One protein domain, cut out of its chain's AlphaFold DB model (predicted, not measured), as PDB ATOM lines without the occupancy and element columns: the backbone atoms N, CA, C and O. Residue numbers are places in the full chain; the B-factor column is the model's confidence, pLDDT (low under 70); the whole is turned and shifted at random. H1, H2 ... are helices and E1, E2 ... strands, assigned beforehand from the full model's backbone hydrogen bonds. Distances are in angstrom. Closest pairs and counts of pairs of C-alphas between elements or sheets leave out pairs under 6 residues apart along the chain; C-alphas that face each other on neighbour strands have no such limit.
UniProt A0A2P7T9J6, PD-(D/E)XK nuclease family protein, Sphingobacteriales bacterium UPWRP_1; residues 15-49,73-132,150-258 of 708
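Overview. This is residues 15 to 49, 73 to 132 and 150 to 258 of the 708 residues of the protein "PD-(D/E)XK nuclease family protein" of Sphingobacteriales bacterium UPWRP_1 (UniProt A0A2P7T9J6). What is the main picture? A small two-strand sheet, E2 and E3, sits with the short helices H2 and H5 and with H4 at one end of a larger helical body, where H1 and H9, nearly side by side, lie over one side of the long helical hairpin of H7 and H8. How is it built? The printed part has 204 residues with nine named helices and three named strands, in the order E1 H1 E2 H2 H3 H4 E3 H5 H6 H7 H8 H9; E2 and E3 are antiparallel, and the class is mostly helix. It is compact, with a radius of gyration of the C-alphas of 18.2 A and spans of 63 by 45 by 29 A.

Along the chain. Where is the sheet? E2 is residues 80 to 82, with C-alpha 80 at (109.935, 137.987, 149.027), and E3 is residues 117 to 119. Which helices are longer? H8, residues 210 to 234, measures 36.4 A; H7, 164 to 186, 32.5 A; H9, 241 to 254, 20.3 A, ending at C-alpha 254 (129.216, 110.268, 150.206); H1, 28 to 41, 20.1 A; H4, 100 to 112, 18.2 A. What remains? E1 is residues 16 to 18, H2 83 to 90, H3 93 to 96, H5 120 to 126 and H6 153 to 157.

Arrangement. What joins the sheet? N 81 and O 118, 2.8 A apart, are within hydrogen-bond range. What is near it? H2 touches H1 at a shallow tilt of 31 degrees, opposite ways, closest at the C-alphas of Met 39 and Phe 85, 5.5 A. H2 also touches H4, closest at the C-alphas of Leu 90 and Thr 103, 6.3 A; H3 is near H4. What does the hub H7 meet? It touches H8 in a hairpin, closest at the C-alphas of Phe 179 and Met 215, 5.6 A, and H6, which touches H5 at the C-alphas of Ala 124 and Lys 155, 4.9 A. H1, H7 and H9 form a bundle, helices grouped together, though H7 and H9 only just touch, only at their ends, with 3 pairs of C-alphas within 8 A. How are the helix backbones? Every O i to N i+4 pair is within hydrogen-bond range in H1, H2 and H4 to H9; H3 is too short for one.

Size, cuts and confidence. Where is it cut? Residues 50 to 72 and 133 to 149 are not printed, with gaps of 12.8 A and 8.5 A between C-alphas. What is long or uncertain? The link from H7 to H8, residues 187 to 209, is long, and pLDDT is under 70 in 64 residues, among them 186 to 212.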
ATOM      1  N   ALA A  15     150.086 116.559 129.752       71.19
ATOM      2  CA  ALA A  15     149.014 115.681 130.218       71.19
ATOM      3  C   ALA A  15     148.848 115.779 131.740       71.19
ATOM      4  O   ALA A  15     149.821 115.986 132.474       71.19
ATOM      5  N   VAL A  16     147.610 115.609 132.212       74.12
ATOM      6  CA  VAL A  16     147.242 115.628 133.634       74.12
ATOM      7  C   VAL A  16     146.369 114.413 133.932       74.12
ATOM      8  O   VAL A  16     145.314 114.250 133.324       74.12
ATOM      9  N   ASN A  17     146.788 113.584 134.887       77.06
ATOM     10  CA  ASN A  17     146.046 112.412 135.342       77.06
ATOM     11  C   ASN A  17     145.564 112.613 136.785       77.06
ATOM     12  O   ASN A  17     146.361 112.946 137.661       77.06
ATOM     13  N   ILE A  18     144.274 112.393 137.048       77.81
ATOM     14  CA  ILE A  18     143.667 112.574 138.374       77.81
ATOM     15  C   ILE A  18     143.064 111.241 138.821       77.81
ATOM     16  O   ILE A  18     142.229 110.686 138.122       77.81
ATOM     17  N   THR A  19     143.443 110.736 139.998       76.38
ATOM     18  CA  THR A  19     142.985 109.411 140.487       76.38
ATOM     19  C   THR A  19     142.237 109.451 141.821       76.38
ATOM     20  O   THR A  19     141.505 108.521 142.136       76.38
ATOM     21  N   MET A  20     142.339 110.552 142.575       75.56
ATOM     22  CA  MET A  20     141.772 110.681 143.931       75.56
ATOM     23  C   MET A  20     140.243 110.832 144.002       75.56
ATOM     24  O   MET A  20     139.663 110.887 145.087       75.56
ATOM     25  N   GLY A  21     139.607 110.960 142.837       76.62
ATOM     26  CA  GLY A  21     138.215 111.356 142.676       76.62
ATOM     27  C   GLY A  21     137.879 112.750 143.234       76.62
ATOM     28  O   GLY A  21     138.606 113.334 144.038       76.62
ATOM     29  N   TYR A  22     136.759 113.331 142.800       82.06
ATOM     30  CA  TYR A  22     136.267 114.613 143.311       82.06
ATOM     31  C   TYR A  22     135.024 114.436 144.175       82.06
ATOM     32  O   TYR A  22     133.993 113.992 143.662       82.06
ATOM     33  N   PRO A  23     135.051 114.821 145.461       85.75
ATOM     34  CA  PRO A  23     133.846 114.814 146.276       85.75
ATOM     35  C   PRO A  23     132.788 115.756 145.688       85.75
ATOM     36  O   PRO A  23     133.026 116.957 145.546       85.75
ATOM     37  N   LEU A  24     131.604 115.232 145.369       87.69
ATOM     38  CA  LEU A  24     130.563 115.974 144.646       87.69
ATOM     39  C   LEU A  24     130.062 117.199 145.429       87.69
ATOM     40  O   LEU A  24     129.746 118.229 144.835       87.69
ATOM     41  N   HIS A  25     130.060 117.128 146.763       86.19
ATOM     42  CA  HIS A  25     129.705 118.250 147.638       86.19
ATOM     43  C   HIS A  25     130.672 119.447 147.541       86.19
ATOM     44  O   HIS A  25     130.311 120.556 147.923       86.19
ATOM     45  N   ASN A  26     131.884 119.258 147.008       84.38
ATOM     46  CA  ASN A  26     132.820 120.355 146.748       84.38
ATOM     47  C   ASN A  26     132.587 121.017 145.381       84.38
ATOM     48  O   ASN A  26     133.309 121.949 145.021       84.38
ATOM     49  N   SER A  27     131.628 120.537 144.582       85.19
ATOM     50  CA  SER A  27     131.340 121.121 143.269       85.19
ATOM     51  C   SER A  27     130.679 122.500 143.409       85.19
ATOM     52  O   SER A  27     129.876 122.715 144.326       85.19
ATOM     53  N   PRO A  28     130.952 123.455 142.500       83.62
ATOM     54  CA  PRO A  28     130.268 124.744 142.550       83.62
ATOM     55  C   PRO A  28     128.756 124.620 142.258       83.62
ATOM     56  O   PRO A  28     127.975 125.435 142.749       83.62
ATOM     57  N   LEU A  29     128.326 123.558 141.561       87.69
ATOM     58  CA  LEU A  29     126.912 123.198 141.373       87.69
ATOM     59  C   LEU A  29     126.222 122.807 142.682       87.69
ATOM     60  O   LEU A  29     125.104 123.243 142.938       87.69
ATOM     61  N   TYR A  30     126.879 122.032 143.549       90.19
ATOM     62  CA  TYR A  30     126.318 121.721 144.864       90.19
ATOM     63  C   TYR A  30     126.102 122.992 145.700       90.19
ATOM     64  O   TYR A  30     125.035 123.168 146.293       90.19
ATOM     65  N   ARG A  31     127.076 123.917 145.689       87.81
ATOM     66  CA  ARG A  31     126.932 125.235 146.334       87.81
ATOM     67  C   ARG A  31     125.763 126.035 145.768       87.81
ATOM     68  O   ARG A  31     125.054 126.674 146.537       87.81
ATOM     69  N   LEU A  32     125.535 125.988 144.454       91.62
ATOM     70  CA  LEU A  32     124.372 126.625 143.832       91.62
ATOM     71  C   LEU A  32     123.059 126.078 144.420       91.62
ATOM     72  O   LEU A  32     122.213 126.864 144.846       91.62
ATOM     73  N   LEU A  33     122.912 124.751 144.515       93.81
ATOM     74  CA  LEU A  33     121.733 124.122 145.127       93.81
ATOM     75  C   LEU A  33     121.571 124.509 146.605       93.81
ATOM     76  O   LEU A  33     120.458 124.782 147.053       93.81
ATOM     77  N   GLU A  34     122.670 124.581 147.358       92.38
ATOM     78  CA  GLU A  34     122.644 125.026 148.753       92.38
ATOM     79  C   GLU A  34     122.136 126.467 148.887       92.38
ATOM     80  O   GLU A  34     121.255 126.726 149.712       92.38
ATOM     81  N   THR A  35     122.626 127.390 148.058       90.69
ATOM     82  CA  THR A  35     122.178 128.791 148.053       90.69
ATOM     83  C   THR A  35     120.684 128.901 147.747       90.69
ATOM     84  O   THR A  35     119.982 129.660 148.416       90.69
ATOM     85  N   ILE A  36     120.168 128.104 146.803       93.00
ATOM     86  CA  ILE A  36     118.729 128.050 146.495       93.00
ATOM     87  C   ILE A  36     117.932 127.635 147.729       93.00
ATOM     88  O   ILE A  36     116.927 128.262 148.059       93.00
ATOM     89  N   VAL A  37     118.385 126.614 148.456       91.50
ATOM     90  CA  VAL A  37     117.700 126.169 149.675       91.50
ATOM     91  C   VAL A  37     117.713 127.253 150.745       91.50
ATOM     92  O   VAL A  37     116.680 127.492 151.368       91.50
ATOM     93  N   GLN A  38     118.838 127.938 150.953       86.00
ATOM     94  CA  GLN A  38     118.908 129.038 151.923       86.00
ATOM     95  C   GLN A  38     117.984 130.198 151.545       86.00
ATOM     96  O   GLN A  38     117.287 130.741 152.405       86.00
ATOM     97  N   MET A  39     117.903 130.528 150.256       89.75
ATOM     98  CA  MET A  39     116.952 131.509 149.742       89.75
ATOM     99  C   MET A  39     115.501 131.098 150.040       89.75
ATOM    100  O   MET A  39     114.727 131.907 150.541       89.75
ATOM    101  N   GLN A  40     115.138 129.836 149.789       88.31
ATOM    102  CA  GLN A  40     113.783 129.333 150.040       88.31
ATOM    103  C   GLN A  40     113.446 129.279 151.537       88.31
ATOM    104  O   GLN A  40     112.321 129.591 151.909       88.31
ATOM    105  N   LYS A  41     114.408 128.939 152.405       82.62
ATOM    106  CA  LYS A  41     114.223 128.919 153.869       82.62
ATOM    107  C   LYS A  41     114.057 130.306 154.481       82.62
ATOM    108  O   LYS A  41     113.389 130.446 155.499       82.62
ATOM    109  N   THR A  42     114.692 131.314 153.889       78.19
ATOM    110  CA  THR A  42     114.653 132.704 154.370       78.19
ATOM    111  C   THR A  42     113.613 133.562 153.653       78.19
ATOM    112  O   THR A  42     113.545 134.769 153.900       78.19
ATOM    113  N   ARG A  43     112.798 132.956 152.778       79.69
ATOM    114  CA  ARG A  43     111.725 133.661 152.076       79.69
ATOM    115  C   ARG A  43     110.675 134.171 153.055       79.69
ATOM    116  O   ARG A  43     110.408 133.548 154.084       79.69
ATOM    117  N   GLN A  44     110.031 135.269 152.689       73.62
ATOM    118  CA  GLN A  44     108.854 135.775 153.380       73.62
ATOM    119  C   GLN A  44     107.654 135.709 152.444       73.62
ATOM    120  O   GLN A  44     107.735 136.123 151.291       73.62
ATOM    121  N   ASP A  45     106.539 135.206 152.962       75.56
ATOM    122  CA  ASP A  45     105.255 135.169 152.270       75.56
ATOM    123  C   ASP A  45     104.287 136.083 153.049       75.56
ATOM    124  O   ASP A  45     103.670 135.637 154.024       75.56
ATOM    125  N   PRO A  46     104.192 137.384 152.704       59.66
ATOM    126  CA  PRO A  46     103.250 138.309 153.318       59.66
ATOM    127  C   PRO A  46     101.833 137.750 153.188       59.66
ATOM    128  O   PRO A  46     101.412 137.321 152.110       59.66
ATOM    129  N   LYS A  47     101.080 137.740 154.291       50.09
ATOM    130  CA  LYS A  47      99.669 137.340 154.263       50.09
ATOM    131  C   LYS A  47      98.898 138.335 153.390       50.09
ATOM    132  O   LYS A  47      99.140 139.535 153.490       50.09
ATOM    133  N   ASN A  48      97.963 137.843 152.572       43.88
ATOM    134  CA  ASN A  48      97.026 138.648 151.773       43.88
ATOM    135  C   ASN A  48      96.087 139.466 152.683       43.88
ATOM    136  O   ASN A  48      94.902 139.167 152.800       43.88
ATOM    137  N   ASN A  49      96.615 140.482 153.352       36.91
ATOM    138  CA  ASN A  49      95.840 141.495 154.036       36.91
ATOM    139  C   ASN A  49      95.878 142.746 153.141       36.91
ATOM    140  O   ASN A  49      96.962 143.293 152.926       36.91
ATOM    141  N   TYR A  73      97.874 141.668 141.710       42.62
ATOM    142  CA  TYR A  73      99.078 140.848 141.652       42.62
ATOM    143  C   TYR A  73      98.681 139.388 141.369       42.62
ATOM    144  O   TYR A  73      97.694 138.912 141.943       42.62
ATOM    145  N   PRO A  74      99.426 138.647 140.527       44.56
ATOM    146  CA  PRO A  74      99.213 137.214 140.390       44.56
ATOM    147  C   PRO A  74      99.326 136.538 141.770       44.56
ATOM    148  O   PRO A  74     100.173 136.938 142.568       44.56
ATOM    149  N   PRO A  75      98.553 135.481 142.068       44.28
ATOM    150  CA  PRO A  75      98.585 134.813 143.375       44.28
ATOM    151  C   PRO A  75      99.970 134.259 143.774       44.28
ATOM    152  O   PRO A  75     100.221 134.037 144.953       44.28
ATOM    153  N   ASN A  76     100.891 134.104 142.812       47.66
ATOM    154  CA  ASN A  76     102.272 133.659 143.029       47.66
ATOM    155  C   ASN A  76     103.283 134.819 143.192       47.66
ATOM    156  O   ASN A  76     104.477 134.558 143.313       47.66
ATOM    157  N   ALA A  77     102.840 136.083 143.153       52.91
ATOM    158  CA  ALA A  77     103.679 137.290 143.128       52.91
ATOM    159  C   ALA A  77     103.911 137.931 144.511       52.91
ATOM    160  O   ALA A  77     104.378 139.063 144.610       52.91
ATOM    161  N   THR A  78     103.565 137.238 145.594       63.84
ATOM    162  CA  THR A  78     103.681 137.772 146.958       63.84
ATOM    163  C   THR A  78     104.970 137.357 147.664       63.84
ATOM    164  O   THR A  78     105.292 137.929 148.697       63.84
ATOM    165  N   THR A  79     105.751 136.422 147.120       73.50
ATOM    166  CA  THR A  79     106.952 135.910 147.793       73.50
ATOM    167  C   THR A  79     108.136 136.877 147.695       73.50
ATOM    168  O   THR A  79     108.529 137.304 146.608       73.50
ATOM    169  N   LEU A  80     108.739 137.166 148.849       71.81
ATOM    170  CA  LEU A  80     109.935 137.987 149.027       71.81
ATOM    171  C   LEU A  80     111.154 137.107 149.317       71.81
ATOM    172  O   LEU A  80     111.127 136.276 150.227       71.81
ATOM    173  N   PHE A  81     112.254 137.339 148.604       77.06
ATOM    174  CA  PHE A  81     113.541 136.693 148.851       77.06
ATOM    175  C   PHE A  81     114.562 137.674 149.411       77.06
ATOM    176  O   PHE A  81     114.610 138.836 149.013       77.06
ATOM    177  N   TYR A  82     115.400 137.196 150.328       74.44
ATOM    178  CA  TYR A  82     116.463 138.004 150.915       74.44
ATOM    179  C   TYR A  82     117.549 138.316 149.874       74.44
ATOM    180  O   TYR A  82     118.108 137.404 149.256       74.44
ATOM    181  N   SER A  83     117.864 139.601 149.687       71.44
ATOM    182  CA  SER A  83     118.712 140.083 148.588       71.44
ATOM    183  C   SER A  83     120.116 139.486 148.589       71.44
ATOM    184  O   SER A  83     120.667 139.232 147.524       71.44
ATOM    185  N   LYS A  84     120.669 139.154 149.764       78.81
ATOM    186  CA  LYS A  84     121.955 138.450 149.893       78.81
ATOM    187  C   LYS A  84     122.003 137.172 149.052       78.81
ATOM    188  O   LYS A  84     122.979 136.949 148.343       78.81
ATOM    189  N   PHE A  85     120.978 136.322 149.148       81.31
ATOM    190  CA  PHE A  85     120.960 135.053 148.414       81.31
ATOM    191  C   PHE A  85     120.634 135.269 146.937       81.31
ATOM    192  O   PHE A  85     121.203 134.584 146.097       81.31
ATOM    193  N   VAL A  86     119.798 136.262 146.614       82.31
ATOM    194  CA  VAL A  86     119.551 136.671 145.223       82.31
ATOM    195  C   VAL A  86     120.861 137.098 144.553       82.31
ATOM    196  O   VAL A  86     121.205 136.561 143.508       82.31
ATOM    197  N   LEU A  87     121.646 137.972 145.188       79.50
ATOM    198  CA  LEU A  87     122.954 138.407 144.693       79.50
ATOM    199  C   LEU A  87     123.927 137.235 144.531       79.50
ATOM    200  O   LEU A  87     124.556 137.113 143.485       79.50
ATOM    201  N   GLN A  88     124.013 136.334 145.517       82.75
ATOM    202  CA  GLN A  88     124.860 135.138 145.417       82.75
ATOM    203  C   GLN A  88     124.474 134.230 144.241       82.75
ATOM    204  O   GLN A  88     125.353 133.652 143.604       82.75
ATOM    205  N   LEU A  89     123.176 134.092 143.955       87.50
ATOM    206  CA  LEU A  89     122.693 133.322 142.811       87.50
ATOM    207  C   LEU A  89     123.008 134.023 141.489       87.50
ATOM    208  O   LEU A  89     123.517 133.378 140.583       87.50
ATOM    209  N   LEU A  90     122.758 135.329 141.391       85.00
ATOM    210  CA  LEU A  90     123.012 136.121 140.184       85.00
ATOM    211  C   LEU A  90     124.508 136.240 139.856       85.00
ATOM    212  O   LEU A  90     124.889 136.238 138.693       85.00
ATOM    213  N   GLN A  91     125.374 136.279 140.869       84.06
ATOM    214  CA  GLN A  91     126.830 136.276 140.693       84.06
ATOM    215  C   GLN A  91     127.395 134.886 140.369       84.06
ATOM    216  O   GLN A  91     128.559 134.773 139.983       84.06
ATOM    217  N   ASN A  92     126.611 133.815 140.539       85.00
ATOM    218  CA  ASN A  92     127.085 132.464 140.275       85.00
ATOM    219  C   ASN A  92     127.339 132.273 138.766       85.00
ATOM    220  O   ASN A  92     126.425 132.526 137.978       85.00
ATOM    221  N   PRO A  93     128.517 131.771 138.343       83.31
ATOM    222  CA  PRO A  93     128.845 131.600 136.925       83.31
ATOM    223  C   PRO A  93     127.816 130.779 136.138       83.31
ATOM    224  O   PRO A  93     127.496 131.132 135.005       83.31
ATOM    225  N   PHE A  94     127.233 129.743 136.758       84.94
ATOM    226  CA  PHE A  94     126.223 128.895 136.120       84.94
ATOM    227  C   PHE A  94     124.916 129.627 135.819       84.94
ATOM    228  O   PHE A  94     124.182 129.203 134.932       84.94
ATOM    229  N   ILE A  95     124.624 130.708 136.544       85.25
ATOM    230  CA  ILE A  95     123.417 131.519 136.369       85.25
ATOM    231  C   ILE A  95     123.728 132.751 135.515       85.25
ATOM    232  O   ILE A  95     123.048 132.987 134.520       85.25
ATOM    233  N   LYS A  96     124.802 133.485 135.837       82.81
ATOM    234  CA  LYS A  96     125.217 134.705 135.128       82.81
ATOM    235  C   LYS A  96     125.395 134.484 133.625       82.81
ATOM    236  O   LYS A  96     125.085 135.374 132.840       82.81
ATOM    237  N   GLN A  97     125.839 133.295 133.212       81.25
ATOM    238  CA  GLN A  97     126.042 132.949 131.801       81.25
ATOM    239  C   GLN A  97     124.780 133.016 130.923       81.25
ATOM    240  O   GLN A  97     124.916 133.090 129.706       81.25
ATOM    241  N   PHE A  98     123.569 132.961 131.492       79.06
ATOM    242  CA  PHE A  98     122.333 132.994 130.700       79.06
ATOM    243  C   PHE A  98     121.976 134.397 130.197       79.06
ATOM    244  O   PHE A  98     121.407 134.518 129.118       79.06
ATOM    245  N   ASP A  99     122.288 135.446 130.965       79.12
ATOM    246  CA  ASP A  99     122.130 136.842 130.529       79.12
ATOM    247  C   ASP A  99     123.081 137.750 131.336       79.12
ATOM    248  O   ASP A  99     122.663 138.353 132.333       79.12
ATOM    249  N   PRO A 100     124.377 137.816 130.974       81.25
ATOM    250  CA  PRO A 100     125.373 138.533 131.768       81.25
ATOM    251  C   PRO A 100     125.066 140.024 131.920       81.25
ATOM    252  O   PRO A 100     125.291 140.585 132.989       81.25
ATOM    253  N   GLU A 101     124.535 140.659 130.870       79.56
ATOM    254  CA  GLU A 101     124.291 142.102 130.834       79.56
ATOM    255  C   GLU A 101     123.120 142.502 131.740       79.56
ATOM    256  O   GLU A 101     123.265 143.401 132.571       79.56
ATOM    257  N   LYS A 102     121.967 141.822 131.633       75.69
ATOM    258  CA  LYS A 102     120.821 142.114 132.510       75.69
ATOM    259  C   LYS A 102     121.097 141.716 133.953       75.69
ATOM    260  O   LYS A 102     120.654 142.405 134.869       75.69
ATOM    261  N   THR A 103     121.842 140.630 134.157       78.81
ATOM    262  CA  THR A 103     122.238 140.184 135.495       78.81
ATOM    263  C   THR A 103     123.107 141.230 136.187       78.81
ATOM    264  O   THR A 103     122.830 141.564 137.335       78.81
ATOM    265  N   GLU A 104     124.100 141.797 135.492       79.75
ATOM    266  CA  GLU A 104     124.963 142.842 136.058       79.75
ATOM    267  C   GLU A 104     124.177 144.122 136.363       79.75
ATOM    268  O   GLU A 104     124.223 144.616 137.486       79.75
ATOM    269  N   LYS A 105     123.351 144.587 135.414       75.56
ATOM    270  CA  LYS A 105     122.472 145.752 135.614       75.56
ATOM    271  C   LYS A 105     121.570 145.593 136.839       75.56
ATOM    272  O   LYS A 105     121.354 146.546 137.584       75.56
ATOM    273  N   TYR A 106     121.043 144.390 137.065       75.19
ATOM    274  CA  TYR A 106     120.173 144.129 138.206       75.19
ATOM    275  C   TYR A 106     120.942 143.989 139.528       75.19
ATOM    276  O   TYR A 106     120.455 144.439 140.565       75.19
ATOM    277  N   ILE A 107     122.155 143.426 139.508       75.06
ATOM    278  CA  ILE A 107     123.066 143.430 140.665       75.06
ATOM    279  C   ILE A 107     123.381 144.873 141.082       75.06
ATOM    280  O   ILE A 107     123.252 145.202 142.265       75.06
ATOM    281  N   ASP A 108     123.719 145.735 140.120       72.44
ATOM    282  CA  ASP A 108     123.994 147.153 140.357       72.44
ATOM    283  C   ASP A 108     122.768 147.874 140.921       72.44
ATOM    284  O   ASP A 108     122.882 148.611 141.898       72.44
ATOM    285  N   TYR A 109     121.577 147.602 140.381       68.06
ATOM    286  CA  TYR A 109     120.319 148.154 140.890       68.06
ATOM    287  C   TYR A 109     120.058 147.759 142.354       68.06
ATOM    288  O   TYR A 109     119.764 148.615 143.192       68.06
ATOM    289  N   ILE A 110     120.224 146.477 142.708       63.12
ATOM    290  CA  ILE A 110     120.070 146.004 144.096       63.12
ATOM    291  C   ILE A 110     121.045 146.736 145.030       63.12
ATOM    292  O   ILE A 110     120.656 147.127 146.135       63.12
ATOM    293  N   ALA A 111     122.294 146.923 144.589       64.25
ATOM    294  CA  ALA A 111     123.334 147.598 145.358       64.25
ATOM    295  C   ALA A 111     123.052 149.101 145.525       64.25
ATOM    296  O   ALA A 111     123.138 149.618 146.638       64.25
ATOM    297  N   GLN A 112     122.660 149.793 144.452       58.22
ATOM    298  CA  GLN A 112     122.354 151.229 144.462       58.22
ATOM    299  C   GLN A 112     121.150 151.560 145.353       58.22
ATOM    300  O   GLN A 112     121.170 152.556 146.078       58.22
ATOM    301  N   HIS A 113     120.123 150.707 145.350       50.12
ATOM    302  CA  HIS A 113     118.883 150.935 146.097       50.12
ATOM    303  C   HIS A 113     118.845 150.266 147.482       50.12
ATOM    304  O   HIS A 113     117.845 150.388 148.192       50.12
ATOM    305  N   ASN A 114     119.927 149.596 147.906       53.28
ATOM    306  CA  ASN A 114     120.039 148.904 149.199       53.28
ATOM    307  C   ASN A 114     118.851 147.967 149.496       53.28
ATOM    308  O   ASN A 114     118.330 147.925 150.616       53.28
ATOM    309  N   LEU A 115     118.394 147.221 148.485       52.34
ATOM    310  CA  LEU A 115     117.228 146.354 148.633       52.34
ATOM    311  C   LEU A 115     117.543 145.212 149.602       52.34
ATOM    312  O   LEU A 115     118.514 144.479 149.423       52.34
ATOM    313  N   VAL A 116     116.713 145.046 150.632       51.34
ATOM    314  CA  VAL A 116     116.869 143.978 151.639       51.34
ATOM    315  C   VAL A 116     116.079 142.732 151.237       51.34
ATOM    316  O   VAL A 116     116.578 141.614 151.352       51.34
ATOM    317  N   TYR A 117     114.864 142.921 150.722       62.59
ATOM    318  CA  TYR A 117     114.009 141.852 150.216       62.59
ATOM    319  C   TYR A 117     113.470 142.206 148.835       62.59
ATOM    320  O   TYR A 117     113.072 143.345 148.587       62.59
ATOM    321  N   ILE A 118     113.435 141.210 147.957       67.69
ATOM    322  CA  ILE A 118     113.098 141.375 146.548       67.69
ATOM    323  C   ILE A 118     111.931 140.454 146.215       67.69
ATOM    324  O   ILE A 118     111.967 139.262 146.525       67.69
ATOM    325  N   TYR A 119     110.892 141.001 145.586       69.12
ATOM    326  CA  TYR A 119     109.768 140.191 145.133       69.12
ATOM    327  C   TYR A 119     110.176 139.297 143.966       69.12
ATOM    328  O   TYR A 119     110.816 139.740 143.013       69.12
ATOM    329  N   ASN A 120     109.734 138.045 144.008       71.56
ATOM    330  CA  ASN A 120     110.044 137.053 142.986       71.56
ATOM    331  C   ASN A 120     109.660 137.479 141.555       71.56
ATOM    332  O   ASN A 120     110.411 137.218 140.615       71.56
ATOM    333  N   PHE A 121     108.524 138.162 141.375       64.62
ATOM    334  CA  PHE A 121     108.049 138.607 140.062       64.62
ATOM    335  C   PHE A 121     108.887 139.745 139.473       64.62
ATOM    336  O   PHE A 121     108.966 139.858 138.254       64.62
ATOM    337  N   ILE A 122     109.539 140.555 140.312       63.56
ATOM    338  CA  ILE A 122     110.419 141.641 139.862       63.56
ATOM    339  C   ILE A 122     111.688 141.033 139.267       63.56
ATOM    340  O   ILE A 122     112.101 141.404 138.173       63.56
ATOM    341  N   ILE A 123     112.233 140.002 139.915       61.69
ATOM    342  CA  ILE A 123     113.392 139.264 139.402       61.69
ATOM    343  C   ILE A 123     113.037 138.538 138.095       61.69
ATOM    344  O   ILE A 123     113.769 138.609 137.110       61.69
ATOM    345  N   ALA A 124     111.882 137.864 138.070       56.62
ATOM    346  CA  ALA A 124     111.419 137.109 136.908       56.62
ATOM    347  C   ALA A 124     110.963 137.993 135.731       56.62
ATOM    348  O   ALA A 124     110.981 137.518 134.599       56.62
ATOM    349  N   GLY A 125     110.543 139.239 135.982       54.78
ATOM    350  CA  GLY A 125     110.130 140.209 134.962       54.78
ATOM    351  C   GLY A 125     111.305 140.945 134.316       54.78
ATOM    352  O   GLY A 125     111.303 141.149 133.105       54.78
ATOM    353  N   GLN A 126     112.341 141.269 135.096       53.47
ATOM    354  CA  GLN A 126     113.500 142.043 134.635       53.47
ATOM    355  C   GLN A 126     114.537 141.187 133.874       53.47
ATOM    356  O   GLN A 126     115.232 141.693 132.994       53.47
ATOM    357  N   ILE A 127     114.608 139.872 134.136       54.09
ATOM    358  CA  ILE A 127     115.570 138.947 133.506       54.09
ATOM    359  C   ILE A 127     114.832 137.831 132.744       54.09
ATOM    360  O   ILE A 127     114.772 136.664 133.145       54.09
ATOM    361  N   THR A 128     114.208 138.188 131.621       44.91
ATOM    362  CA  THR A 128     113.609 137.218 130.691       44.91
ATOM    363  C   THR A 128     114.503 137.013 129.465       44.91
ATOM    364  O   THR A 128     114.773 137.953 128.716       44.91
ATOM    365  N   GLN A 129     114.932 135.764 129.248       43.69
ATOM    366  CA  GLN A 129     115.241 135.225 127.922       43.69
ATOM    367  C   GLN A 129     114.613 133.829 127.770       43.69
ATOM    368  O   GLN A 129     114.557 133.079 128.752       43.69
ATOM    369  N   PRO A 130     114.121 133.474 126.570       37.09
ATOM    370  CA  PRO A 130     113.777 132.102 126.227       37.09
ATOM    371  C   PRO A 130     115.053 131.270 126.039       37.09
ATOM    372  O   PRO A 130     116.010 131.706 125.401       37.09
ATOM    373  N   VAL A 131     115.065 130.061 126.597       38.53
ATOM    374  CA  VAL A 131     116.132 129.081 126.368       38.53
ATOM    375  C   VAL A 131     115.820 128.384 125.037       38.53
ATOM    376  O   VAL A 131     114.752 127.784 124.922       38.53
ATOM    377  N   TYR A 132     116.761 128.480 124.088       35.66
ATOM    378  CA  TYR A 132     116.783 127.971 122.700       35.66
ATOM    379  C   TYR A 132     116.240 128.886 121.588       35.66
ATOM    380  O   TYR A 132     115.054 129.184 121.499       35.66
ATOM    381  N   THR A 150     109.271 127.849 126.759       38.97
ATOM    382  CA  THR A 150     110.091 127.311 127.852       38.97
ATOM    383  C   THR A 150     110.321 128.406 128.907       38.97
ATOM    384  O   THR A 150     110.755 129.512 128.565       38.97
ATOM    385  N   PRO A 151     109.995 128.169 130.192       50.62
ATOM    386  CA  PRO A 151     110.119 129.196 131.219       50.62
ATOM    387  C   PRO A 151     111.590 129.589 131.423       50.62
ATOM    388  O   PRO A 151     112.453 128.728 131.561       50.62
ATOM    389  N   SER A 152     111.861 130.901 131.463       66.62
ATOM    390  CA  SER A 152     113.168 131.479 131.825       66.62
ATOM    391  C   SER A 152     113.742 130.789 133.069       66.62
ATOM    392  O   SER A 152     113.029 130.616 134.061       66.62
ATOM    393  N   ILE A 153     115.035 130.443 133.055       75.75
ATOM    394  CA  ILE A 153     115.711 129.820 134.204       75.75
ATOM    395  C   ILE A 153     115.576 130.658 135.480       75.75
ATOM    396  O   ILE A 153     115.415 130.103 136.565       75.75
ATOM    397  N   TYR A 154     115.521 131.986 135.348       79.44
ATOM    398  CA  TYR A 154     115.281 132.907 136.457       79.44
ATOM    399  C   TYR A 154     113.869 132.742 137.035       79.44
ATOM    400  O   TYR A 154     113.693 132.723 138.252       79.44
ATOM    401  N   LYS A 155     112.853 132.522 136.190       78.25
ATOM    402  CA  LYS A 155     111.482 132.246 136.648       78.25
ATOM    403  C   LYS A 155     111.414 130.952 137.462       78.25
ATOM    404  O   LYS A 155     110.729 130.910 138.481       78.25
ATOM    405  N   THR A 156     112.137 129.918 137.035       80.69
ATOM    406  CA  THR A 156     112.246 128.648 137.766       80.69
ATOM    407  C   THR A 156     112.999 128.831 139.084       80.69
ATOM    408  O   THR A 156     112.519 128.403 140.133       80.69
ATOM    409  N   LEU A 157     114.143 129.519 139.050       85.00
ATOM    410  CA  LEU A 157     115.027 129.741 140.194       85.00
ATOM    411  C   LEU A 157     114.331 130.487 141.341       85.00
ATOM    412  O   LEU A 157     114.468 130.105 142.502       85.00
ATOM    413  N   PHE A 158     113.552 131.517 141.004       86.69
ATOM    414  CA  PHE A 158     112.824 132.357 141.958       86.69
ATOM    415  C   PHE A 158     111.355 131.931 142.127       86.69
ATOM    416  O   PHE A 158     110.522 132.691 142.621       86.69
ATOM    417  N   SER A 159     111.001 130.703 141.745       84.50
ATOM    418  CA  SER A 159     109.677 130.155 142.045       84.50
ATOM    419  C   SER A 159     109.547 129.807 143.535       84.50
ATOM    420  O   SER A 159     110.513 129.437 144.206       84.50
ATOM    421  N   LYS A 160     108.343 129.962 144.091       86.31
ATOM    422  CA  LYS A 160     108.047 129.588 145.480       86.31
ATOM    423  C   LYS A 160     107.990 128.060 145.606       86.31
ATOM    424  O   LYS A 160     107.356 127.411 144.780       86.31
ATOM    425  N   THR A 161     108.597 127.500 146.656       88.50
ATOM    426  CA  THR A 161     108.592 126.045 146.921       88.50
ATOM    427  C   THR A 161     108.008 125.714 148.300       88.50
ATOM    428  O   THR A 161     108.665 125.829 149.330       88.50
ATOM    429  N   ASP A 162     106.745 125.318 148.370       86.31
ATOM    430  CA  ASP A 162     106.023 125.048 149.623       86.31
ATOM    431  C   ASP A 162     106.267 123.648 150.195       86.31
ATOM    432  O   ASP A 162     106.017 123.397 151.372       86.31
ATOM    433  N   ASN A 163     106.782 122.726 149.387       89.50
ATOM    434  CA  ASN A 163     107.081 121.366 149.818       89.50
ATOM    435  C   ASN A 163     108.328 120.814 149.118       89.50
ATOM    436  O   ASN A 163     108.846 121.391 148.159       89.50
ATOM    437  N   PHE A 164     108.812 119.671 149.607       90.69
ATOM    438  CA  PHE A 164     110.033 119.057 149.089       90.69
ATOM    439  C   PHE A 164     109.909 118.588 147.631       90.69
ATOM    440  O   PHE A 164     110.916 118.565 146.933       90.69
ATOM    441  N   LEU A 165     108.704 118.244 147.155       90.75
ATOM    442  CA  LEU A 165     108.488 117.838 145.764       90.75
ATOM    443  C   LEU A 165     108.685 119.023 144.815       90.75
ATOM    444  O   LEU A 165     109.347 118.867 143.797       90.75
ATOM    445  N   GLN A 166     108.181 120.206 145.176       91.50
ATOM    446  CA  GLN A 166     108.401 121.435 144.407       91.50
ATOM    447  C   GLN A 166     109.876 121.851 144.408       91.50
ATOM    448  O   GLN A 166     110.401 122.249 143.374       91.50
ATOM    449  N   LEU A 167     110.573 121.720 145.544       92.44
ATOM    450  CA  LEU A 167     112.016 121.974 145.592       92.44
ATOM    451  C   LEU A 167     112.800 120.982 144.720       92.44
ATOM    452  O   LEU A 167     113.728 121.372 144.015       92.44
ATOM    453  N   ALA A 168     112.429 119.706 144.757       92.06
ATOM    454  CA  ALA A 168     113.056 118.683 143.936       92.06
ATOM    455  C   ALA A 168     112.801 118.905 142.436       92.06
ATOM    456  O   ALA A 168     113.703 118.698 141.630       92.06
ATOM    457  N   ASP A 169     111.607 119.365 142.064       90.56
ATOM    458  CA  ASP A 169     111.269 119.734 140.689       90.56
ATOM    459  C   ASP A 169     112.062 120.960 140.206       90.56
ATOM    460  O   ASP A 169     112.598 120.960 139.096       90.56
ATOM    461  N   LEU A 170     112.247 121.958 141.080       91.81
ATOM    462  CA  LEU A 170     113.127 123.101 140.829       91.81
ATOM    463  C   LEU A 170     114.564 122.632 140.563       91.81
ATOM    464  O   LEU A 170     115.157 123.022 139.557       91.81
ATOM    465  N   PHE A 171     115.117 121.764 141.420       93.94
ATOM    466  CA  PHE A 171     116.451 121.188 141.216       93.94
ATOM    467  C   PHE A 171     116.547 120.421 139.899       93.94
ATOM    468  O   PHE A 171     117.496 120.625 139.145       93.94
ATOM    469  N   ASN A 172     115.565 119.570 139.605       91.75
ATOM    470  CA  ASN A 172     115.533 118.785 138.380       91.75
ATOM    471  C   ASN A 172     115.508 119.682 137.135       91.75
ATOM    472  O   ASN A 172     116.297 119.478 136.213       91.75
ATOM    473  N   THR A 173     114.658 120.711 137.130       89.62
ATOM    474  CA  THR A 173     114.529 121.659 136.016       89.62
ATOM    475  C   THR A 173     115.812 122.465 135.822       89.62
ATOM    476  O   THR A 173     116.307 122.575 134.697       89.62
ATOM    477  N   LEU A 174     116.396 122.983 136.908       90.50
ATOM    478  CA  LEU A 174     117.650 123.738 136.875       90.50
ATOM    479  C   LEU A 174     118.796 122.890 136.316       90.50
ATOM    480  O   LEU A 174     119.459 123.296 135.365       90.50
ATOM    481  N   LEU A 175     119.008 121.705 136.889       90.62
ATOM    482  CA  LEU A 175     120.085 120.804 136.491       90.62
ATOM    483  C   LEU A 175     119.909 120.335 135.042       90.62
ATOM    484  O   LEU A 175     120.868 120.352 134.281       90.62
ATOM    485  N   THR A 176     118.686 120.007 134.620       87.69
ATOM    486  CA  THR A 176     118.402 119.636 133.223       87.69
ATOM    487  C   THR A 176     118.712 120.784 132.262       87.69
ATOM    488  O   THR A 176     119.312 120.562 131.213       87.69
ATOM    489  N   THR A 177     118.358 122.020 132.628       86.50
ATOM    490  CA  THR A 177     118.649 123.210 131.811       86.50
ATOM    491  C   THR A 177     120.154 123.447 131.684       86.50
ATOM    492  O   THR A 177     120.645 123.680 130.581       86.50
ATOM    493  N   LEU A 178     120.898 123.322 132.788       86.38
ATOM    494  CA  LEU A 178     122.356 123.454 132.791       86.38
ATOM    495  C   LEU A 178     123.036 122.346 131.974       86.38
ATOM    496  O   LEU A 178     123.954 122.637 131.215       86.38
ATOM    497  N   PHE A 179     122.565 121.098 132.076       84.50
ATOM    498  CA  PHE A 179     123.113 119.973 131.309       84.50
ATOM    499  C   PHE A 179     122.985 120.214 129.808       84.50
ATOM    500  O   PHE A 179     123.930 120.059 129.043       84.50
ATOM    501  N   ASN A 180     121.789 120.618 129.401       81.75
ATOM    502  CA  ASN A 180     121.438 120.926 128.030       81.75
ATOM    503  C   ASN A 180     122.296 122.057 127.445       81.75
ATOM    504  O   ASN A 180     122.767 121.961 126.313       81.75
ATOM    505  N   GLN A 181     122.555 123.101 128.235       79.50
ATOM    506  CA  GLN A 181     123.432 124.191 127.823       79.50
ATOM    507  C   GLN A 181     124.901 123.754 127.726       79.50
ATOM    508  O   GLN A 181     125.573 124.115 126.763       79.50
ATOM    509  N   ALA A 182     125.397 122.967 128.686       78.06
ATOM    510  CA  ALA A 182     126.751 122.414 128.637       78.06
ATOM    511  C   ALA A 182     126.936 121.503 127.408       78.06
ATOM    512  O   ALA A 182     127.921 121.628 126.684       78.06
ATOM    513  N   LYS A 183     125.929 120.681 127.090       76.00
ATOM    514  CA  LYS A 183     125.899 119.862 125.872       76.00
ATOM    515  C   LYS A 183     125.961 120.710 124.598       76.00
ATOM    516  O   LYS A 183     126.728 120.394 123.695       76.00
ATOM    517  N   ALA A 184     125.191 121.798 124.528       75.00
ATOM    518  CA  ALA A 184     125.208 122.699 123.374       75.00
ATOM    519  C   ALA A 184     126.587 123.350 123.148       75.00
ATOM    520  O   ALA A 184     126.976 123.567 122.003       75.00
ATOM    521  N   LYS A 185     127.348 123.624 124.220       71.44
ATOM    522  CA  LYS A 185     128.730 124.128 124.129       71.44
ATOM    523  C   LYS A 185     129.727 123.062 123.666       71.44
ATOM    524  O   LYS A 185     130.650 123.388 122.927       71.44
ATOM    525  N   ALA A 186     129.534 121.807 124.074       65.38
ATOM    526  CA  ALA A 186     130.457 120.705 123.799       65.38
ATOM    527  C   ALA A 186     130.359 120.114 122.368       65.38
ATOM    528  O   ALA A 186     131.261 119.391 121.948       65.38
ATOM    529  N   GLY A 187     129.306 120.436 121.600       62.31
ATOM    530  CA  GLY A 187     129.112 119.994 120.207       62.31
ATOM    531  C   GLY A 187     128.444 118.613 120.045       62.31
ATOM    532  O   GLY A 187     128.231 117.890 121.016       62.31
ATOM    533  N   GLU A 188     128.095 118.234 118.802       51.53
ATOM    534  CA  GLU A 188     127.268 117.043 118.470       51.53
ATOM    535  C   GLU A 188     127.846 115.689 118.938       51.53
ATOM    536  O   GLU A 188     127.094 114.725 119.077       51.53
ATOM    537  N   ASN A 189     129.145 115.615 119.254       50.59
ATOM    538  CA  ASN A 189     129.814 114.387 119.705       50.59
ATOM    539  C   ASN A 189     129.816 114.183 121.237       50.59
ATOM    540  O   ASN A 189     130.379 113.198 121.709       50.59
ATOM    541  N   ALA A 190     129.198 115.069 122.028       51.03
ATOM    542  CA  ALA A 190     129.161 114.961 123.489       51.03
ATOM    543  C   ALA A 190     127.812 114.409 124.005       51.03
ATOM    544  O   ALA A 190     126.771 115.051 123.868       51.03
ATOM    545  N   ALA A 191     127.855 113.224 124.633       52.53
ATOM    546  CA  ALA A 191     126.799 112.544 125.405       52.53
ATOM    547  C   ALA A 191     125.380 112.491 124.782       52.53
ATOM    548  O   ALA A 191     124.630 113.471 124.705       52.53
ATOM    549  N   THR A 192     124.926 111.289 124.429       49.72
ATOM    550  CA  THR A 192     123.673 111.081 123.684       49.72
ATOM    551  C   THR A 192     122.386 111.346 124.492       49.72
ATOM    552  O   THR A 192     121.393 111.750 123.886       49.72
ATOM    553  N   ASN A 193     122.362 111.225 125.834       57.12
ATOM    554  CA  ASN A 193     121.128 111.373 126.636       57.12
ATOM    555  C   ASN A 193     121.363 111.770 128.120       57.12
ATOM    556  O   ASN A 193     122.350 111.366 128.722       57.12
ATOM    557  N   LEU A 194     120.405 112.477 128.746       57.62
ATOM    558  CA  LEU A 194     120.358 112.799 130.192       57.62
ATOM    559  C   LEU A 194     120.321 111.545 131.100       57.62
ATOM    560  O   LEU A 194     120.566 111.622 132.303       57.62
ATOM    561  N   ASN A 195     119.932 110.396 130.535       54.34
ATOM    562  CA  ASN A 195     119.809 109.113 131.231       54.34
ATOM    563  C   ASN A 195     121.021 108.188 131.058       54.34
ATOM    564  O   ASN A 195     121.117 107.185 131.765       54.34
ATOM    565  N   SER A 196     121.937 108.509 130.148       55.50
ATOM    566  CA  SER A 196     123.208 107.805 129.978       55.50
ATOM    567  C   SER A 196     124.310 108.595 130.670       55.50
ATOM    568  O   SER A 196     124.305 109.825 130.625       55.50
ATOM    569  N   LYS A 197     125.261 107.896 131.300       56.81
ATOM    570  CA  LYS A 197     126.513 108.532 131.723       56.81
ATOM    571  C   LYS A 197     127.124 109.219 130.485       56.81
ATOM    572  O   LYS A 197     127.082 108.600 129.423       56.81
ATOM    573  N   PRO A 198     127.620 110.465 130.576       57.31
ATOM    574  CA  PRO A 198     128.375 111.076 129.490       57.31
ATOM    575  C   PRO A 198     129.468 110.113 129.009       57.31
ATOM    576  O   PRO A 198     130.307 109.694 129.808       57.31
ATOM    577  N   ASP A 199     129.416 109.708 127.737       50.12
ATOM    578  CA  ASP A 199     130.465 108.875 127.146       50.12
ATOM    579  C   ASP A 199     131.754 109.698 127.107       50.12
ATOM    580  O   ASP A 199     131.755 110.816 126.587       50.12
ATOM    581  N   GLU A 200     132.837 109.169 127.682       48.41
ATOM    582  CA  GLU A 200     134.164 109.774 127.568       48.41
ATOM    583  C   GLU A 200     134.502 109.905 126.082       48.41
ATOM    584  O   GLU A 200     134.702 108.909 125.389       48.41
ATOM    585  N   VAL A 201     134.546 111.137 125.568       44.53
ATOM    586  CA  VAL A 201     135.085 111.387 124.233       44.53
ATOM    587  C   VAL A 201     136.593 111.173 124.335       44.53
ATOM    588  O   VAL A 201     137.341 112.089 124.668       44.53
ATOM    589  N   THR A 202     137.046 109.945 124.091       39.31
ATOM    590  CA  THR A 202     138.465 109.625 123.927       39.31
ATOM    591  C   THR A 202     138.923 110.154 122.571       39.31
ATOM    592  O   THR A 202     138.976 109.421 121.583       39.31
ATOM    593  N   GLY A 203     139.202 111.453 122.501       37.59
ATOM    594  CA  GLY A 203     140.118 111.982 121.499       37.59
ATOM    595  C   GLY A 203     141.544 111.654 121.937       37.59
ATOM    596  O   GLY A 203     141.885 111.874 123.098       37.59
ATOM    597  N   GLU A 204     142.362 111.102 121.040       35.00
ATOM    598  CA  GLU A 204     143.802 110.957 121.272       35.00
ATOM    599  C   GLU A 204     144.388 112.324 121.649       35.00
ATOM    600  O   GLU A 204     144.388 113.250 120.842       35.00
ATOM    601  N   GLY A 205     144.854 112.449 122.893       42.28
ATOM    602  CA  GLY A 205     145.505 113.649 123.408       42.28
ATOM    603  C   GLY A 205     144.574 114.851 123.586       42.28
ATOM    604  O   GLY A 205     144.444 115.680 122.693       42.28
ATOM    605  N   ASN A 206     143.977 114.987 124.770       43.59
ATOM    606  CA  ASN A 206     143.988 116.213 125.584       43.59
ATOM    607  C   ASN A 206     142.989 116.088 126.742       43.59
ATOM    608  O   ASN A 206     141.984 115.392 126.659       43.59
ATOM    609  N   THR A 207     143.310 116.773 127.836       48.34
ATOM    610  CA  THR A 207     142.519 116.962 129.062       48.34
ATOM    611  C   THR A 207     141.001 116.868 128.882       48.34
ATOM    612  O   THR A 207     140.451 117.503 127.983       48.34
ATOM    613  N   CYS A 208     140.317 116.191 129.811       49.69
ATOM    614  CA  CYS A 208     138.860 116.233 129.940       49.69
ATOM    615  C   CYS A 208     138.358 117.693 129.861       49.69
ATOM    616  O   CYS A 208     138.696 118.484 130.752       49.69
ATOM    617  N   PRO A 209     137.575 118.078 128.834       57.25
ATOM    618  CA  PRO A 209     137.107 119.450 128.685       57.25
ATOM    619  C   PRO A 209     136.344 119.907 129.939       57.25
ATOM    620  O   PRO A 209     135.599 119.103 130.514       57.25
ATOM    621  N   PRO A 210     136.479 121.175 130.375       61.06
ATOM    622  CA  PRO A 210     135.734 121.709 131.518       61.06
ATOM    623  C   PRO A 210     134.225 121.447 131.424       61.06
ATOM    624  O   PRO A 210     133.613 121.033 132.408       61.06
ATOM    625  N   ASP A 211     133.663 121.570 130.219       65.62
ATOM    626  CA  ASP A 211     132.245 121.321 129.945       65.62
ATOM    627  C   ASP A 211     131.835 119.856 130.203       65.62
ATOM    628  O   ASP A 211     130.738 119.596 130.694       65.62
ATOM    629  N   PHE A 212     132.723 118.879 129.966       68.94
ATOM    630  CA  PHE A 212     132.448 117.466 130.261       68.94
ATOM    631  C   PHE A 212     132.375 117.203 131.770       68.94
ATOM    632  O   PHE A 212     131.482 116.496 132.240       68.94
ATOM    633  N   MET A 213     133.278 117.807 132.552       72.56
ATOM    634  CA  MET A 213     133.239 117.694 134.016       72.56
ATOM    635  C   MET A 213     131.962 118.313 134.588       72.56
ATOM    636  O   MET A 213     131.347 117.737 135.487       72.56
ATOM    637  N   GLU A 214     131.539 119.462 134.055       78.44
ATOM    638  CA  GLU A 214     130.257 120.075 134.408       78.44
ATOM    639  C   GLU A 214     129.086 119.128 134.122       78.44
ATOM    640  O   GLU A 214     128.248 118.912 135.000       78.44
ATOM    641  N   MET A 215     129.057 118.494 132.947       78.44
ATOM    642  CA  MET A 215     128.023 117.516 132.593       78.44
ATOM    643  C   MET A 215     128.004 116.301 133.532       78.44
ATOM    644  O   MET A 215     126.921 115.891 133.956       78.44
ATOM    645  N   GLU A 216     129.163 115.756 133.917       80.25
ATOM    646  CA  GLU A 216     129.254 114.636 134.869       80.25
ATOM    647  C   GLU A 216     128.763 115.042 136.272       80.25
ATOM    648  O   GLU A 216     127.997 114.303 136.901       80.25
ATOM    649  N   PHE A 217     129.121 116.242 136.756       86.44
ATOM    650  CA  PHE A 217     128.593 116.771 138.020       86.44
ATOM    651  C   PHE A 217     127.065 116.849 137.998       86.44
ATOM    652  O   PHE A 217     126.401 116.414 138.945       86.44
ATOM    653  N   ILE A 218     126.502 117.388 136.916       88.56
ATOM    654  CA  ILE A 218     125.058 117.555 136.754       88.56
ATOM    655  C   ILE A 218     124.356 116.196 136.685       88.56
ATOM    656  O   ILE A 218     123.373 115.980 137.400       88.56
ATOM    657  N   TYR A 219     124.878 115.266 135.881       87.69
ATOM    658  CA  TYR A 219     124.356 113.904 135.759       87.69
ATOM    659  C   TYR A 219     124.270 113.215 137.127       87.69
ATOM    660  O   TYR A 219     123.245 112.628 137.482       87.69
ATOM    661  N   GLN A 220     125.315 113.338 137.943       89.44
ATOM    662  CA  GLN A 220     125.388 112.652 139.233       89.44
ATOM    663  C   GLN A 220     124.465 113.290 140.270       89.44
ATOM    664  O   GLN A 220     123.799 112.566 141.011       89.44
ATOM    665  N   LEU A 221     124.322 114.619 140.269       91.69
ATOM    666  CA  LEU A 221     123.313 115.309 141.080       91.69
ATOM    667  C   LEU A 221     121.888 114.873 140.704       91.69
ATOM    668  O   LEU A 221     121.105 114.531 141.593       91.69
ATOM    669  N   LEU A 222     121.563 114.815 139.407       91.62
ATOM    670  CA  LEU A 222     120.261 114.350 138.910       91.62
ATOM    671  C   LEU A 222     119.987 112.892 139.286       91.62
ATOM    672  O   LEU A 222     118.880 112.549 139.706       91.62
ATOM    673  N   ARG A 223     120.996 112.025 139.169       91.69
ATOM    674  CA  ARG A 223     120.897 110.611 139.537       91.69
ATOM    675  C   ARG A 223     120.605 110.438 141.026       91.69
ATOM    676  O   ARG A 223     119.672 109.715 141.369       91.69
ATOM    677  N   GLN A 224     121.345 111.115 141.906       93.69
ATOM    678  CA  GLN A 224     121.099 111.036 143.351       93.69
ATOM    679  C   GLN A 224     119.741 111.626 143.738       93.69
ATOM    680  O   GLN A 224     119.039 111.062 144.578       93.69
ATOM    681  N   LEU A 225     119.333 112.720 143.088       94.06
ATOM    682  CA  LEU A 225     118.017 113.320 143.284       94.06
ATOM    683  C   LEU A 225     116.903 112.326 142.925       94.06
ATOM    684  O   LEU A 225     115.973 112.131 143.706       94.06
ATOM    685  N   ARG A 226     117.026 111.645 141.780       93.06
ATOM    686  CA  ARG A 226     116.070 110.628 141.321       93.06
ATOM    687  C   ARG A 226     115.975 109.449 142.287       93.06
ATOM    688  O   ARG A 226     114.869 109.112 142.702       93.06
ATOM    689  N   ILE A 227     117.114 108.884 142.698       92.81
ATOM    690  CA  ILE A 227     117.174 107.767 143.658       92.81
ATOM    691  C   ILE A 227     116.480 108.147 144.971       92.81
ATOM    692  O   ILE A 227     115.678 107.372 145.506       92.81
ATOM    693  N   LEU A 228     116.744 109.352 145.485       92.50
ATOM    694  CA  LEU A 228     116.111 109.838 146.707       92.50
ATOM    695  C   LEU A 228     114.592 109.971 146.538       92.50
ATOM    696  O   LEU A 228     113.836 109.495 147.384       92.50
ATOM    697  N   LEU A 229     114.129 110.569 145.438       91.56
ATOM    698  CA  LEU A 229     112.698 110.737 145.170       91.56
ATOM    699  C   LEU A 229     111.970 109.402 144.996       91.56
ATOM    700  O   LEU A 229     110.883 109.230 145.546       91.56
ATOM    701  N   GLU A 230     112.555 108.451 144.270       91.75
ATOM    702  CA  GLU A 230     112.009 107.098 144.119       91.75
ATOM    703  C   GLU A 230     111.909 106.386 145.468       91.75
ATOM    704  O   GLU A 230     110.881 105.779 145.773       91.75
ATOM    705  N   THR A 231     112.930 106.529 146.317       91.50
ATOM    706  CA  THR A 231     112.937 105.969 147.673       91.50
ATOM    707  C   THR A 231     111.819 106.574 148.525       91.50
ATOM    708  O   THR A 231     111.019 105.843 149.111       91.50
ATOM    709  N   LEU A 232     111.691 107.904 148.552       89.38
ATOM    710  CA  LEU A 232     110.638 108.588 149.314       89.38
ATOM    711  C   LEU A 232     109.232 108.218 148.820       89.38
ATOM    712  O   LEU A 232     108.339 107.979 149.637       89.38
ATOM    713  N   ARG A 233     109.045 108.104 147.497       88.75
ATOM    714  CA  ARG A 233     107.787 107.650 146.881       88.75
ATOM    715  C   ARG A 233     107.461 106.207 147.262       88.75
ATOM    716  O   ARG A 233     106.332 105.934 147.667       88.75
ATOM    717  N   LYS A 234     108.443 105.300 147.191       90.50
ATOM    718  CA  LYS A 234     108.288 103.879 147.542       90.50
ATOM    719  C   LYS A 234     107.794 103.694 148.978       90.50
ATOM    720  O   LYS A 234     106.893 102.893 149.210       90.50
ATOM    721  N   TYR A 235     108.338 104.458 149.923       88.31
ATOM    722  CA  TYR A 235     107.964 104.383 151.340       88.31
ATOM    723  C   TYR A 235     106.843 105.351 151.750       88.31
ATOM    724  O   TYR A 235     106.543 105.450 152.941       88.31
ATOM    725  N   ARG A 236     106.224 106.060 150.789       83.00
ATOM    726  CA  ARG A 236     105.137 107.037 150.996       83.00
ATOM    727  C   ARG A 236     105.436 108.058 152.105       83.00
ATOM    728  O   ARG A 236     104.544 108.443 152.857       83.00
ATOM    729  N   GLN A 237     106.692 108.481 152.221       81.88
ATOM    730  CA  GLN A 237     107.119 109.397 153.275       81.88
ATOM    731  C   GLN A 237     106.807 110.840 152.883       81.88
ATOM    732  O   GLN A 237     107.239 111.314 151.831       81.88
ATOM    733  N   GLN A 238     106.086 111.553 153.748       84.44
ATOM    734  CA  GLN A 238     105.989 113.007 153.676       84.44
ATOM    735  C   GLN A 238     107.024 113.606 154.618       84.44
ATOM    736  O   GLN A 238     107.011 113.340 155.817       84.44
ATOM    737  N   ILE A 239     107.930 114.404 154.062       89.44
ATOM    738  CA  ILE A 239     109.006 115.041 154.815       89.44
ATOM    739  C   ILE A 239     108.998 116.548 154.585       89.44
ATOM    740  O   ILE A 239     108.515 117.041 153.564       89.44
ATOM    741  N   THR A 240     109.541 117.295 155.540       89.38
ATOM    742  CA  THR A 240     109.738 118.738 155.385       89.38
ATOM    743  C   THR A 240     110.855 119.029 154.380       89.38
ATOM    744  O   THR A 240     111.719 118.183 154.133       89.38
ATOM    745  N   ILE A 241     110.882 120.250 153.833       88.50
ATOM    746  CA  ILE A 241     111.984 120.727 152.978       88.50
ATOM    747  C   ILE A 241     113.333 120.594 153.698       88.50
ATOM    748  O   ILE A 241     114.311 120.143 153.102       88.50
ATOM    749  N   ASP A 242     113.380 120.929 154.991       86.69
ATOM    750  CA  ASP A 242     114.583 120.791 155.814       86.69
ATOM    751  C   ASP A 242     115.086 119.353 155.874       86.69
ATOM    752  O   ASP A 242     116.276 119.106 155.686       86.69
ATOM    753  N   THR A 243     114.177 118.409 156.112       89.69
ATOM    754  CA  THR A 243     114.508 116.985 156.205       89.69
ATOM    755  C   THR A 243     114.968 116.451 154.853       89.69
ATOM    756  O   THR A 243     115.992 115.778 154.783       89.69
ATOM    757  N   PHE A 244     114.271 116.808 153.769       93.44
ATOM    758  CA  PHE A 244     114.668 116.449 152.408       93.44
ATOM    759  C   PHE A 244     116.082 116.932 152.089       93.44
ATOM    760  O   PHE A 244     116.919 116.144 151.656       93.44
ATOM    761  N   TRP A 245     116.367 118.209 152.352       93.31
ATOM    762  CA  TRP A 245     117.680 118.782 152.090       93.31
ATOM    763  C   TRP A 245     118.774 118.166 152.968       93.31
ATOM    764  O   TRP A 245     119.865 117.912 152.464       93.31
ATOM    765  N   LYS A 246     118.492 117.886 154.250       90.69
ATOM    766  CA  LYS A 246     119.425 117.172 155.140       90.69
ATOM    767  C   LYS A 246     119.781 115.799 154.560       90.69
ATOM    768  O   LYS A 246     120.960 115.510 154.397       90.69
ATOM    769  N   ILE A 247     118.786 114.998 154.169       91.94
ATOM    770  CA  ILE A 247     119.019 113.668 153.580       91.94
ATOM    771  C   ILE A 247     119.776 113.783 152.253       91.94
ATOM    772  O   ILE A 247     120.755 113.074 152.041       91.94
ATOM    773  N   PHE A 248     119.358 114.687 151.363       93.25
ATOM    774  CA  PHE A 248     120.023 114.879 150.074       93.25
ATOM    775  C   PHE A 248     121.489 115.288 150.257       93.25
ATOM    776  O   PHE A 248     122.369 114.721 149.619       93.25
ATOM    777  N   ARG A 249     121.774 116.211 151.181       92.50
ATOM    778  CA  ARG A 249     123.137 116.611 151.551       92.50
ATOM    779  C   ARG A 249     123.977 115.428 152.027       92.50
ATOM    780  O   ARG A 249     125.086 115.280 151.527       92.50
ATOM    781  N   GLU A 250     123.463 114.611 152.943       88.56
ATOM    782  CA  GLU A 250     124.162 113.417 153.444       88.56
ATOM    783  C   GLU A 250     124.495 112.451 152.300       88.56
ATOM    784  O   GLU A 250     125.630 111.998 152.175       88.56
ATOM    785  N   VAL A 251     123.546 112.213 151.388       90.31
ATOM    786  CA  VAL A 251     123.790 111.384 150.198       90.31
ATOM    787  C   VAL A 251     124.906 111.984 149.341       90.31
ATOM    788  O   VAL A 251     125.888 111.300 149.057       90.31
ATOM    789  N   ILE A 252     124.816 113.267 148.974       90.69
ATOM    790  CA  ILE A 252     125.821 113.930 148.125       90.69
ATOM    791  C   ILE A 252     127.213 113.961 148.777       90.69
ATOM    792  O   ILE A 252     128.217 113.855 148.073       90.69
ATOM    793  N   GLN A 253     127.305 114.054 150.106       87.19
ATOM    794  CA  GLN A 253     128.584 114.022 150.822       87.19
ATOM    795  C   GLN A 253     129.331 112.694 150.664       87.19
ATOM    796  O   GLN A 253     130.562 112.691 150.686       87.19
ATOM    797  N   THR A 254     128.612 111.589 150.448       85.38
ATOM    798  CA  THR A 254     129.216 110.268 150.206       85.38
ATOM    799  C   THR A 254     129.660 110.050 148.758       85.38
ATOM    800  O   THR A 254     130.452 109.147 148.488       85.38
ATOM    801  N   VAL A 255     129.188 110.872 147.815       87.12
ATOM    802  CA  VAL A 255     129.477 110.695 146.388       87.12
ATOM    803  C   VAL A 255     130.816 111.328 146.029       87.12
ATOM    804  O   VAL A 255     131.030 112.528 146.205       87.12
ATOM    805  N   THR A 256     131.703 110.511 145.468       83.69
ATOM    806  CA  THR A 256     132.978 110.939 144.886       83.69
ATOM    807  C   THR A 256     132.990 110.548 143.418       83.69
ATOM    808  O   THR A 256     132.658 109.413 143.078       83.69
ATOM    809  N   LEU A 257     133.338 111.491 142.550       80.38
ATOM    810  CA  LEU A 257     133.393 111.263 141.116       80.38
ATOM    811  C   LEU A 257     134.765 110.763 140.709       80.38
ATOM    812  O   LEU A 257     135.743 111.441 141.020       80.38
ATOM    813  N   PRO A 258     134.862 109.604 140.043       69.12
ATOM    814  CA  PRO A 258     136.128 109.153 139.506       69.12
ATOM    815  C   PRO A 258     136.536 110.077 138.356       69.12
ATOM    816  O   PRO A 258     135.699 110.472 137.549       69.12
TER     817      PRO A 258